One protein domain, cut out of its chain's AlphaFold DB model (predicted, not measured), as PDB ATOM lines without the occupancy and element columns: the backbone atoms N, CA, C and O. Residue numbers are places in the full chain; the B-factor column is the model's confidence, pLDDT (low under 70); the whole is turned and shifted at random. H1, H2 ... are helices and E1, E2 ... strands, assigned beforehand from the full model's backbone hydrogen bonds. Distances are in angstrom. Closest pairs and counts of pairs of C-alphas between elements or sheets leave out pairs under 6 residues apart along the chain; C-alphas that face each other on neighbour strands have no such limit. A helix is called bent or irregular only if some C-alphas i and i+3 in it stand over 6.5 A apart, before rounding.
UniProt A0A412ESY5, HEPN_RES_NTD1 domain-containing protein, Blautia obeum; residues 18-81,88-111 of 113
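This is residues 18 to 81 and 88 to 111 of the 113 residues of the protein "HEPN_RES_NTD1 domain-containing protein" of Blautia obeum (UniProt A0A412ESY5). A small twisted three-stranded sheet with H1 packed across one face makes a head at one end, and H2 runs off from it as an arm. Beyond a cut, a loop at residues 88 to 102 reaches the far end and leads back to H3, whose residues 104 to 111 stand free. The 88 printed residues include E1, H1, E2, E3, H2 and H3 in that order; the sheet, E1 E3 E2, is antiparallel and the class mixed. The whole is extended, radius of gyration of the C-alphas 19.5 A, spanning 64 by 28 by 24 A.

E1, residues 22 to 24, spans 7.0 A from C-alpha 22 at (-12.198, -19.553, 82.887). H1 is residues 31 to 40, 14.3 A; E2 is 42 to 50, 18.1 A; E3 is 56 to 64, 15.6 A. H2, residues 65 to 80, spans 20.8 A and is irregular, but only just: C-alphas 71 and 74 are 6.51 A apart. H3, residues 103 to 111, spans 14.0 A to C-alpha 111 at (-1.032, 5.677, 83.048).

In E1 and E3, N 23 and O 63 are 2.9 A apart, within hydrogen-bond range; in the hairpin E2 and E3, N 59 and O 44 are 2.8 A apart. E1, H1 and E2 form a split strand-helix-strand unit, E3 between its strands, with a right-handed crossover. In two layers, helix over sheet, H1 is on one face at a height over the sheet of 9.3 A; the closest C-alphas of H1 and E3, Ile 37 and Tyr 63, are 5.7 A apart. H2 only grazes the sheet with residues 65 to 68. Each O i to N i+4 pair of H1 is within hydrogen-bond range, against 9 of 12 in H2 and 2 of 5 in H3, where 3 of 6 O i to N i+3 pairs are.

C-alphas 53 and 92, the farthest apart, are 65.9 A apart. Residues 82 to 87 are cut out, with 16.7 A between C-alphas 81 and 88. Of the links printed whole, none is long. Mean pLDDT of the printed part is 79.8; residues 78 to 81, 88 to 89, 95 to 96 and 98 to 111 are under 70.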
ATOM      1  N   GLU A  18      -0.071 -19.063  88.071       78.62
ATOM      2  CA  GLU A  18      -1.088 -20.119  87.871       78.62
ATOM      3  C   GLU A  18      -2.527 -19.589  88.019       78.62
ATOM      4  O   GLU A  18      -2.840 -18.833  88.940       78.62
ATOM      5  N   SER A  19      -3.432 -20.017  87.133       81.62
ATOM      6  CA  SER A  19      -4.833 -19.593  87.121       81.62
ATOM      7  C   SER A  19      -5.819 -20.723  86.813       81.62
ATOM      8  O   SER A  19      -5.985 -21.168  85.684       81.62
ATOM      9  N   ASN A  20      -6.640 -21.088  87.795       86.44
ATOM     10  CA  ASN A  20      -7.765 -22.011  87.580       86.44
ATOM     11  C   ASN A  20      -9.024 -21.312  87.023       86.44
ATOM     12  O   ASN A  20     -10.136 -21.831  87.135       86.44
ATOM     13  N   LYS A  21      -8.879 -20.099  86.476       89.56
ATOM     14  CA  LYS A  21      -9.998 -19.285  85.985       89.56
ATOM     15  C   LYS A  21     -10.397 -19.675  84.567       89.56
ATOM     16  O   LYS A  21      -9.589 -20.172  83.786       89.56
ATOM     17  N   TYR A  22     -11.640 -19.365  84.222       93.31
ATOM     18  CA  TYR A  22     -12.198 -19.553  82.887       93.31
ATOM     19  C   TYR A  22     -12.611 -18.215  82.288       93.31
ATOM     20  O   TYR A  22     -13.146 -17.347  82.982       93.31
ATOM     21  N   VAL A  23     -12.401 -18.062  80.984       93.19
ATOM     22  CA  VAL A  23     -12.713 -16.838  80.241       93.19
ATOM     23  C   VAL A  23     -13.635 -17.144  79.062       93.19
ATOM     24  O   VAL A  23     -13.500 -18.173  78.401       93.19
ATOM     25  N   CYS A  24     -14.618 -16.279  78.815       94.62
ATOM     26  CA  CYS A  24     -15.486 -16.364  77.641       94.62
ATOM     27  C   CYS A  24     -14.962 -15.457  76.519       94.62
ATOM     28  O   CYS A  24     -14.196 -14.526  76.757       94.62
ATOM     29  N   SER A  25     -15.428 -15.676  75.287       93.06
ATOM     30  CA  SER A  25     -15.020 -14.849  74.143       93.06
ATOM     31  C   SER A  25     -15.433 -13.378  74.264       93.06
ATOM     32  O   SER A  25     -14.887 -12.548  73.556       93.06
ATOM     33  N   GLY A  26     -16.406 -13.042  75.116       89.69
ATOM     34  CA  GLY A  26     -16.825 -11.651  75.326       89.69
ATOM     35  C   GLY A  26     -15.859 -10.845  76.199       89.69
ATOM     36  O   GLY A  26     -15.802  -9.629  76.078       89.69
ATOM     37  N   CYS A  27     -15.073 -11.512  77.049       91.69
ATOM     38  CA  CYS A  27     -14.081 -10.854  77.905       91.69
ATOM     39  C   CYS A  27     -12.765 -10.546  77.185       91.69
ATOM     40  O   CYS A  27     -11.909  -9.875  77.754       91.69
ATOM     41  N   VAL A  28     -12.580 -11.048  75.964       88.50
ATOM     42  CA  VAL A  28     -11.342 -10.889  75.203       88.50
ATOM     43  C   VAL A  28     -11.616 -10.019  73.985       88.50
ATOM     44  O   VAL A  28     -12.559 -10.279  73.242       88.50
ATOM     45  N   LYS A  29     -10.802  -8.982  73.772       87.38
ATOM     46  CA  LYS A  29     -10.949  -8.069  72.623       87.38
ATOM     47  C   LYS A  29     -10.283  -8.595  71.351       87.38
ATOM     48  O   LYS A  29     -10.767  -8.316  70.261       87.38
ATOM     49  N   ASP A  30      -9.206  -9.360  71.494       87.44
ATOM     50  CA  ASP A  30      -8.452  -9.899  70.365       87.44
ATOM     51  C   ASP A  30      -9.263 -10.932  69.557       87.44
ATOM     52  O   ASP A  30      -9.852 -11.867  70.111       87.44
ATOM     53  N   GLN A  31      -9.285 -10.774  68.231       89.19
ATOM     54  CA  GLN A  31     -10.095 -11.611  67.342       89.19
ATOM     55  C   GLN A  31      -9.574 -13.048  67.227       89.19
ATOM     56  O   GLN A  31     -10.380 -13.971  67.060       89.19
ATOM     57  N   TYR A  32      -8.257 -13.258  67.293       88.12
ATOM     58  CA  TYR A  32      -7.671 -14.595  67.251       88.12
ATOM     59  C   TYR A  32      -8.068 -15.376  68.506       88.12
ATOM     60  O   TYR A  32      -8.656 -16.458  68.402       88.12
ATOM     61  N   LEU A  33      -7.894 -14.784  69.685       88.81
ATOM     62  CA  LEU A  33      -8.274 -15.404  70.955       88.81
ATOM     63  C   LEU A  33      -9.782 -15.672  71.041       88.81
ATOM     64  O   LEU A  33     -10.204 -16.731  71.515       88.81
ATOM     65  N   GLN A  34     -10.619 -14.772  70.516       92.25
ATOM     66  CA  GLN A  34     -12.055 -15.032  70.394       92.25
ATOM     67  C   GLN A  34     -12.354 -16.281  69.552       92.25
ATOM     68  O   GLN A  34     -13.211 -17.083  69.937       92.25
ATOM     69  N   LYS A  35     -11.662 -16.467  68.418       92.75
ATOM     70  CA  LYS A  35     -11.810 -17.661  67.567       92.75
ATOM     71  C   LYS A  35     -11.360 -18.924  68.303       92.75
ATOM     72  O   LYS A  35     -12.094 -19.914  68.269       92.75
ATOM     73  N   VAL A  36     -10.237 -18.875  69.023       91.94
ATOM     74  CA  VAL A  36      -9.743 -19.997  69.843       91.94
ATOM     75  C   VAL A  36     -10.792 -20.421  70.873       91.94
ATOM     76  O   VAL A  36     -11.156 -21.598  70.926       91.94
ATOM     77  N   ILE A  37     -11.364 -19.473  71.624       93.06
ATOM     78  CA  ILE A  37     -12.394 -19.768  72.635       93.06
ATOM     79  C   ILE A  37     -13.667 -20.331  71.989       93.06
ATOM     80  O   ILE A  37     -14.289 -21.245  72.531       93.06
ATOM     81  N   ARG A  38     -14.081 -19.824  70.824       93.31
ATOM     82  CA  ARG A  38     -15.276 -20.336  70.129       93.31
ATOM     83  C   ARG A  38     -15.075 -21.765  69.617       93.31
ATOM     84  O   ARG A  38     -15.994 -22.579  69.743       93.31
ATOM     85  N   ALA A  39     -13.887 -22.071  69.098       93.62
ATOM     86  CA  ALA A  39     -13.542 -23.388  68.574       93.62
ATOM     87  C   ALA A  39     -13.333 -24.419  69.694       93.62
ATOM     88  O   ALA A  39     -14.031 -25.432  69.735       93.62
ATOM     89  N   LYS A  40     -12.423 -24.134  70.633       93.38
ATOM     90  CA  LYS A  40     -11.963 -25.077  71.669       93.38
ATOM     91  C   LYS A  40     -12.724 -24.963  72.999       93.38
ATOM     92  O   LYS A  40     -12.523 -25.776  73.894       93.38
ATOM     93  N   GLY A  41     -13.575 -23.950  73.165       91.62
ATOM     94  CA  GLY A  41     -14.271 -23.692  74.423       91.62
ATOM     95  C   GLY A  41     -15.385 -24.687  74.745       91.62
ATOM     96  O   GLY A  41     -16.031 -25.262  73.860       91.62
ATOM     97  N   GLN A  42     -15.662 -24.796  76.042       92.31
ATOM     98  CA  GLN A  42     -16.675 -25.658  76.644       92.31
ATOM     99  C   GLN A  42     -17.726 -24.855  77.417       92.31
ATOM    100  O   GLN A  42     -17.505 -23.698  77.785       92.31
ATOM    101  N   VAL A  43     -18.880 -25.470  77.678       94.69
ATOM    102  CA  VAL A  43     -19.930 -24.853  78.498       94.69
ATOM    103  C   VAL A  43     -19.425 -24.723  79.932       94.69
ATOM    104  O   VAL A  43     -19.060 -25.715  80.554       94.69
ATOM    105  N   GLY A  44     -19.448 -23.513  80.478       93.12
ATOM    106  CA  GLY A  44     -18.886 -23.248  81.798       93.12
ATOM    107  C   GLY A  44     -19.183 -21.844  82.291       93.12
ATOM    108  O   GLY A  44     -19.864 -21.059  81.629       93.12
ATOM    109  N   THR A  45     -18.696 -21.539  83.485       94.62
ATOM    110  CA  THR A  45     -18.896 -20.244  84.133       94.62
ATOM    111  C   THR A  45     -17.676 -19.369  83.891       94.62
ATOM    112  O   THR A  45     -16.558 -19.775  84.201       94.62
ATOM    113  N   CYS A  46     -17.876 -18.177  83.329       93.38
ATOM    114  CA  CYS A  46     -16.779 -17.230  83.159       93.38
ATOM    115  C   CYS A  46     -16.428 -16.627  84.521       93.38
ATOM    116  O   CYS A  46     -17.307 -16.141  85.228       93.38
ATOM    117  N   SER A  47     -15.148 -16.621  84.884       91.31
ATOM    118  CA  SER A  47     -14.682 -16.068  86.161       91.31
ATOM    119  C   SER A  47     -14.742 -14.537  86.219       91.31
ATOM    120  O   SER A  47     -14.553 -13.965  87.291       91.31
ATOM    121  N   PHE A  48     -14.980 -13.878  85.082       90.25
ATOM    122  CA  PHE A  48     -14.945 -12.421  84.941       90.25
ATOM    123  C   PHE A  48     -16.319 -11.810  84.649       90.25
ATOM    124  O   PHE A  48     -16.551 -10.652  84.985       90.25
ATOM    125  N   CYS A  49     -17.239 -12.569  84.049       91.94
ATOM    126  CA  CYS A  49     -18.593 -12.089  83.793       91.94
ATOM    127  C   CYS A  49     -19.461 -12.247  85.039       91.94
ATOM    128  O   CYS A  49     -19.586 -13.347  85.586       91.94
ATOM    129  N   LYS A  50     -20.111 -11.155  85.430       91.94
ATOM    130  CA  LYS A  50     -21.126 -11.129  86.479       91.94
ATOM    131  C   LYS A  50     -22.402 -10.500  85.935       91.94
ATOM    132  O   LYS A  50     -22.326  -9.656  85.046       91.94
ATOM    133  N   ASP A  51     -23.545 -10.953  86.433       89.00
ATOM    134  CA  ASP A  51     -24.829 -10.310  86.168       89.00
ATOM    135  C   ASP A  51     -24.953  -8.995  86.953       89.00
ATOM    136  O   ASP A  51     -24.067  -8.624  87.729       89.00
ATOM    137  N   GLU A  52     -26.068  -8.291  86.762       89.56
ATOM    138  CA  GLU A  52     -26.377  -7.032  87.455       89.56
ATOM    139  C   GLU A  52     -26.389  -7.176  88.989       89.56
ATOM    140  O   GLU A  52     -26.174  -6.206  89.708       89.56
ATOM    141  N   ASN A  53     -26.567  -8.399  89.497       86.69
ATOM    142  CA  ASN A  53     -26.580  -8.732  90.920       86.69
ATOM    143  C   ASN A  53     -25.236  -9.304  91.411       86.69
ATOM    144  O   ASN A  53     -25.146  -9.818  92.529       86.69
ATOM    145  N   GLY A  54     -24.187  -9.269  90.584       86.44
ATOM    146  CA  GLY A  54     -22.857  -9.774  90.922       86.44
ATOM    147  C   GLY A  54     -22.702 -11.301  90.864       86.44
ATOM    148  O   GLY A  54     -21.629 -11.807  91.217       86.44
ATOM    149  N   LYS A  55     -23.719 -12.050  90.423       85.62
ATOM    150  CA  LYS A  55     -23.662 -13.513  90.293       85.62
ATOM    151  C   LYS A  55     -22.912 -13.917  89.025       85.62
ATOM    152  O   LYS A  55     -23.012 -13.246  88.001       85.62
ATOM    153  N   PRO A  56     -22.161 -15.026  89.059       88.06
ATOM    154  CA  PRO A  56     -21.337 -15.424  87.932       88.06
ATOM    155  C   PRO A  56     -22.185 -15.924  86.752       88.06
ATOM    156  O   PRO A  56     -23.135 -16.689  86.930       88.06
ATOM    157  N   ILE A  57     -21.819 -15.519  85.533       88.81
ATOM    158  CA  ILE A  57     -22.572 -15.849  84.314       88.81
ATOM    159  C   ILE A  57     -22.035 -17.130  83.667       88.81
ATOM    160  O   ILE A  57     -20.830 -17.301  83.439       88.81
ATOM    161  N   ARG A  58     -22.957 -18.029  83.307       90.69
ATOM    162  CA  ARG A  58     -22.655 -19.236  82.533       90.69
ATOM    163  C   ARG A  58     -22.697 -18.938  81.036       90.69
ATOM    164  O   ARG A  58     -23.678 -18.403  80.529       90.69
ATOM    165  N   HIS A  59     -21.656 -19.336  80.314       92.00
ATOM    166  CA  HIS A  59     -21.560 -19.189  78.864       92.00
ATOM    167  C   HIS A  59     -21.463 -20.551  78.177       92.00
ATOM    168  O   HIS A  59     -20.957 -21.530  78.728       92.00
ATOM    169  N   ARG A  60     -21.908 -20.601  76.916       90.12
ATOM    170  CA  ARG A  60     -21.803 -21.803  76.072       90.12
ATOM    171  C   ARG A  60     -20.358 -22.149  75.702       90.12
ATOM    172  O   ARG A  60     -20.060 -23.305  75.431       90.12
ATOM    173  N   LYS A  61     -19.487 -21.139  75.650       91.06
ATOM    174  CA  LYS A  61     -18.085 -21.256  75.247       91.06
ATOM    175  C   LYS A  61     -17.207 -20.466  76.215       91.06
ATOM    176  O   LYS A  61     -17.152 -19.239  76.165       91.06
ATOM    177  N   THR A  62     -16.560 -21.201  77.106       93.44
ATOM    178  CA  THR A  62     -15.544 -20.742  78.054       93.44
ATOM    179  C   THR A  62     -14.289 -21.584  77.884       93.44
ATOM    180  O   THR A  62     -14.378 -22.757  77.517       93.44
ATOM    181  N   TYR A  63     -13.125 -20.995  78.119       94.31
ATOM    182  CA  TYR A  63     -11.836 -21.657  77.951       94.31
ATOM    183  C   TYR A  63     -10.959 -21.425  79.188       94.31
ATOM    184  O   TYR A  63     -11.072 -20.348  79.787       94.31
ATOM    185  N   PRO A  64     -10.135 -22.403  79.616       93.31
ATOM    186  CA  PRO A  64      -9.220 -22.207  80.734       93.31
ATOM    187  C   PRO A  64      -8.260 -21.058  80.430       93.31
ATOM    188  O   PRO A  64      -7.662 -21.018  79.353       93.31
ATOM    189  N   LEU A  65      -8.100 -20.135  81.377       89.75
ATOM    190  CA  LEU A  65      -7.196 -19.001  81.200       89.75
ATOM    191  C   LEU A  65      -5.753 -19.480  81.022       89.75
ATOM    192  O   LEU A  65      -5.051 -18.948  80.180       89.75
ATOM    193  N   GLU A  66      -5.338 -20.520  81.743       88.31
ATOM    194  CA  GLU A  66      -4.008 -21.129  81.596       88.31
ATOM    195  C   GLU A  66      -3.713 -21.597  80.173       88.31
ATOM    196  O   GLU A  66      -2.662 -21.280  79.623       88.31
ATOM    197  N   SER A  67      -4.665 -22.290  79.545       89.06
ATOM    198  CA  SER A  67      -4.535 -22.736  78.154       89.06
ATOM    199  C   SER A  67      -4.568 -21.572  77.165       89.06
ATOM    200  O   SER A  67      -3.984 -21.650  76.090       89.06
ATOM    201  N   LEU A  68      -5.257 -20.480  77.509       87.62
ATOM    202  CA  LEU A  68      -5.229 -19.259  76.710       87.62
ATOM    203  C   LEU A  68      -3.862 -18.567  76.815       87.62
ATOM    204  O   LEU A  68      -3.320 -18.133  75.807       87.62
ATOM    205  N   MET A  69      -3.287 -18.496  78.018       84.50
ATOM    206  CA  MET A  69      -1.971 -17.900  78.251       84.50
ATOM    207  C   MET A  69      -0.883 -18.635  77.469       84.50
ATOM    208  O   MET A  69      -0.071 -17.977  76.832       84.50
ATOM    209  N   SER A  70      -0.917 -19.970  77.396       83.44
ATOM    210  CA  SER A  70       0.040 -20.723  76.567       83.44
ATOM    211  C   SER A  70      -0.028 -20.396  75.067       83.44
ATOM    212  O   SER A  70       0.943 -20.625  74.359       83.44
ATOM    213  N   GLU A  71      -1.150 -19.859  74.577       82.38
ATOM    214  CA  GLU A  71      -1.291 -19.392  73.188       82.38
ATOM    215  C   GLU A  71      -0.825 -17.930  73.025       82.38
ATOM    216  O   GLU A  71      -0.418 -17.529  71.939       82.38
ATOM    217  N   ILE A  72      -0.877 -17.127  74.096       82.25
ATOM    218  CA  ILE A  72      -0.497 -15.703  74.103       82.25
ATOM    219  C   ILE A  72       1.014 -15.527  74.275       82.25
ATOM    220  O   ILE A  72       1.609 -14.665  73.633       82.25
ATOM    221  N   ILE A  73       1.629 -16.337  75.137       79.75
ATOM    222  CA  ILE A  73       3.042 -16.220  75.525       79.75
ATOM    223  C   ILE A  73       3.984 -16.231  74.318       79.75
ATOM    224  O   ILE A  73       4.777 -15.304  74.225       79.75
ATOM    225  N   PRO A  74       3.854 -17.145  73.334       77.31
ATOM    226  CA  PRO A  74       4.725 -17.121  72.159       77.31
ATOM    227  C   PRO A  74       4.623 -15.824  71.349       77.31
ATOM    228  O   PRO A  74       5.602 -15.402  70.744       77.31
ATOM    229  N   ALA A  75       3.447 -15.189  71.318       73.56
ATOM    230  CA  ALA A  75       3.275 -13.909  70.639       73.56
ATOM    231  C   ALA A  75       3.915 -12.766  71.438       73.56
ATOM    232  O   ALA A  75       4.570 -11.913  70.848       73.56
ATOM    233  N   ILE A  76       3.764 -12.760  72.767       73.75
ATOM    234  CA  ILE A  76       4.459 -11.794  73.630       73.75
ATOM    235  C   ILE A  76       5.969 -11.961  73.477       73.75
ATOM    236  O   ILE A  76       6.642 -10.972  73.216       73.75
ATOM    237  N   ASP A  77       6.480 -13.187  73.553       70.19
ATOM    238  CA  ASP A  77       7.894 -13.477  73.340       70.19
ATOM    239  C   ASP A  77       8.328 -13.003  71.951       70.19
ATOM    240  O   ASP A  77       9.296 -12.276  71.835       70.19
ATOM    241  N   TYR A  78       7.586 -13.280  70.881       68.00
ATOM    242  CA  TYR A  78       7.968 -12.796  69.549       68.00
ATOM    243  C   TYR A  78       8.076 -11.261  69.451       68.00
ATOM    244  O   TYR A  78       9.004 -10.752  68.822       68.00
ATOM    245  N   TYR A  79       7.138 -10.519  70.047       62.19
ATOM    246  CA  TYR A  79       7.092  -9.054  69.933       62.19
ATOM    247  C   TYR A  79       7.935  -8.313  70.977       62.19
ATOM    248  O   TYR A  79       8.344  -7.181  70.726       62.19
ATOM    249  N   TYR A  80       8.170  -8.927  72.135       62.03
ATOM    250  CA  TYR A  80       8.825  -8.315  73.293       62.03
ATOM    251  C   TYR A  80      10.051  -9.096  73.773       62.03
ATOM    252  O   TYR A  80      10.615  -8.745  74.812       62.03
ATOM    253  N   MET A  81      10.491 -10.125  73.040       59.03
ATOM    254  CA  MET A  81      11.799 -10.723  73.271       59.03
ATOM    255  C   MET A  81      12.855  -9.632  73.192       59.03
ATOM    256  O   MET A  81      12.892  -8.804  72.280       59.03
ATOM    257  N   PRO A  88      24.714  -3.444  68.678       61.19
ATOM    258  CA  PRO A  88      26.163  -3.474  68.795       61.19
ATOM    259  C   PRO A  88      26.619  -2.534  69.915       61.19
ATOM    260  O   PRO A  88      26.191  -1.380  69.981       61.19
ATOM    261  N   TYR A  89      27.478  -3.044  70.797       65.69
ATOM    262  CA  TYR A  89      28.153  -2.241  71.809       65.69
ATOM    263  C   TYR A  89      29.410  -1.635  71.193       65.69
ATOM    264  O   TYR A  89      30.277  -2.372  70.708       65.69
ATOM    265  N   ASP A  90      29.504  -0.312  71.202       75.31
ATOM    266  CA  ASP A  90      30.697   0.389  70.764       75.31
ATOM    267  C   ASP A  90      31.686   0.488  71.934       75.31
ATOM    268  O   ASP A  90      31.434   1.121  72.956       75.31
ATOM    269  N   LYS A  91      32.834  -0.180  71.791       71.69
ATOM    270  CA  LYS A  91      33.882  -0.202  72.821       71.69
ATOM    271  C   LYS A  91      34.671   1.104  72.905       71.69
ATOM    272  O   LYS A  91      35.407   1.272  73.871       71.69
ATOM    273  N   GLU A  92      34.585   1.970  71.899       72.06
ATOM    274  CA  GLU A  92      35.329   3.230  71.856       72.06
ATOM    275  C   GLU A  92      34.568   4.357  72.564       72.06
ATOM    276  O   GLU A  92      35.170   5.174  73.255       72.06
ATOM    277  N   THR A  93      33.241   4.358  72.441       75.62
ATOM    278  CA  THR A  93      32.346   5.323  73.102       75.62
ATOM    279  C   THR A  93      31.734   4.793  74.400       75.62
ATOM    280  O   THR A  93      31.132   5.562  75.141       75.62
ATOM    281  N   GLU A  94      31.915   3.501  74.697       74.31
ATOM    282  CA  GLU A  94      31.295   2.769  75.813       74.31
ATOM    283  C   GLU A  94      29.751   2.782  75.800       74.31
ATOM    284  O   GLU A  94      29.106   2.509  76.817       74.31
ATOM    285  N   GLU A  95      29.144   3.028  74.636       67.69
ATOM    286  CA  GLU A  95      27.699   3.169  74.450       67.69
ATOM    287  C   GLU A  95      27.105   2.067  73.552       67.69
ATOM    288  O   GLU A  95      27.768   1.452  72.714       67.69
ATOM    289  N   TYR A  96      25.805   1.805  73.713       65.75
ATOM    290  CA  TYR A  96      25.050   0.938  72.805       65.75
ATOM    291  C   TYR A  96      24.559   1.747  71.595       65.75
ATOM    292  O   TYR A  96      23.919   2.783  71.766       65.75
ATOM    293  N   LEU A  97      24.786   1.250  70.374       70.56
ATOM    294  CA  LEU A  97      24.428   1.923  69.109       70.56
ATOM    295  C   LEU A  97      22.924   1.853  68.765       70.56
ATOM    296  O   LEU A  97      22.537   1.593  67.623       70.56
ATOM    297  N   GLY A  98      22.050   2.053  69.750       64.94
ATOM    298  CA  GLY A  98      20.604   1.973  69.580       64.94
ATOM    299  C   GLY A  98      19.838   2.339  70.846       64.94
ATOM    300  O   GLY A  98      20.355   2.278  71.958       64.94
ATOM    301  N   SER A  99      18.575   2.722  70.678       58.84
ATOM    302  CA  SER A  99      17.684   3.046  71.791       58.84
ATOM    303  C   SER A  99      17.121   1.777  72.430       58.84
ATOM    304  O   SER A  99      16.449   0.996  71.754       58.84
ATOM    305  N   PHE A 100      17.321   1.605  73.738       56.78
ATOM    306  CA  PHE A 100      16.570   0.627  74.524       56.78
ATOM    307  C   PHE A 100      15.166   1.161  74.793       56.78
ATOM    308  O   PHE A 100      15.001   2.266  75.311       56.78
ATOM    309  N   ILE A 101      14.150   0.364  74.475       55.91
ATOM    310  CA  ILE A 101      12.811   0.587  75.010       55.91
ATOM    311  C   ILE A 101      12.663  -0.364  76.189       55.91
ATOM    312  O   ILE A 101      12.457  -1.560  76.001       55.91
ATOM    313  N   ASP A 102      12.805   0.165  77.403       54.53
ATOM    314  CA  ASP A 102      12.509  -0.598  78.614       54.53
ATOM    315  C   ASP A 102      11.023  -1.009  78.581       54.53
ATOM    316  O   ASP A 102      10.165  -0.123  78.471       54.53
ATOM    317  N   PRO A 103      10.688  -2.311  78.688       55.12
ATOM    318  CA  PRO A 103       9.312  -2.787  78.782       55.12
ATOM    319  C   PRO A 103       8.463  -2.057  79.838       55.12
ATOM    320  O   PRO A 103       7.264  -1.855  79.625       55.12
ATOM    321  N   TYR A 104       9.063  -1.593  80.943       52.59
ATOM    322  CA  TYR A 104       8.371  -0.781  81.951       52.59
ATOM    323  C   TYR A 104       7.930   0.591  81.423       52.59
ATOM    324  O   TYR A 104       6.911   1.117  81.875       52.59
ATOM    325  N   SER A 105       8.612   1.145  80.419       56.38
ATOM    326  CA  SER A 105       8.228   2.405  79.766       56.38
ATOM    327  C   SER A 105       6.840   2.318  79.129       56.38
ATOM    328  O   SER A 105       6.080   3.283  79.183       56.38
ATOM    329  N   PHE A 106       6.460   1.154  78.586       55.84
ATOM    330  CA  PHE A 106       5.115   0.944  78.039       55.84
ATOM    331  C   PHE A 106       4.038   0.953  79.128       55.84
ATOM    332  O   PHE A 106       2.932   1.429  78.891       55.84
ATOM    333  N   VAL A 107       4.347   0.445  80.323       55.41
ATOM    334  CA  VAL A 107       3.385   0.367  81.434       55.41
ATOM    335  C   VAL A 107       3.111   1.753  82.022       55.41
ATOM    336  O   VAL A 107       1.964   2.075  82.328       55.41
ATOM    337  N   PHE A 108       4.138   2.597  82.147       52.44
ATOM    338  CA  PHE A 108       3.987   3.936  82.725       52.44
ATOM    339  C   PHE A 108       3.497   4.993  81.728       52.44
ATOM    340  O   PHE A 108       2.793   5.908  82.146       52.44
ATOM    341  N   ALA A 109       3.776   4.851  80.428       51.03
ATOM    342  CA  ALA A 109       3.266   5.773  79.409       51.03
ATOM    343  C   ALA A 109       1.735   5.706  79.227       51.03
ATOM    344  O   ALA A 109       1.121   6.674  78.789       51.03
ATOM    345  N   VAL A 110       1.104   4.578  79.571       48.00
ATOM    346  CA  VAL A 110      -0.356   4.387  79.455       48.00
ATOM    347  C   VAL A 110      -1.112   4.932  80.679       48.00
ATOM    348  O   VAL A 110      -2.308   5.190  80.590       48.00
ATOM    349  N   ASN A 111      -0.430   5.171  81.805       38.97
ATOM    350  CA  ASN A 111      -1.032   5.677  83.048       38.97
ATOM    351  C   ASN A 111      -1.000   7.213  83.192       38.97
ATOM    352  O   ASN A 111      -1.358   7.733  84.248       38.97
TER     353      ASN A 111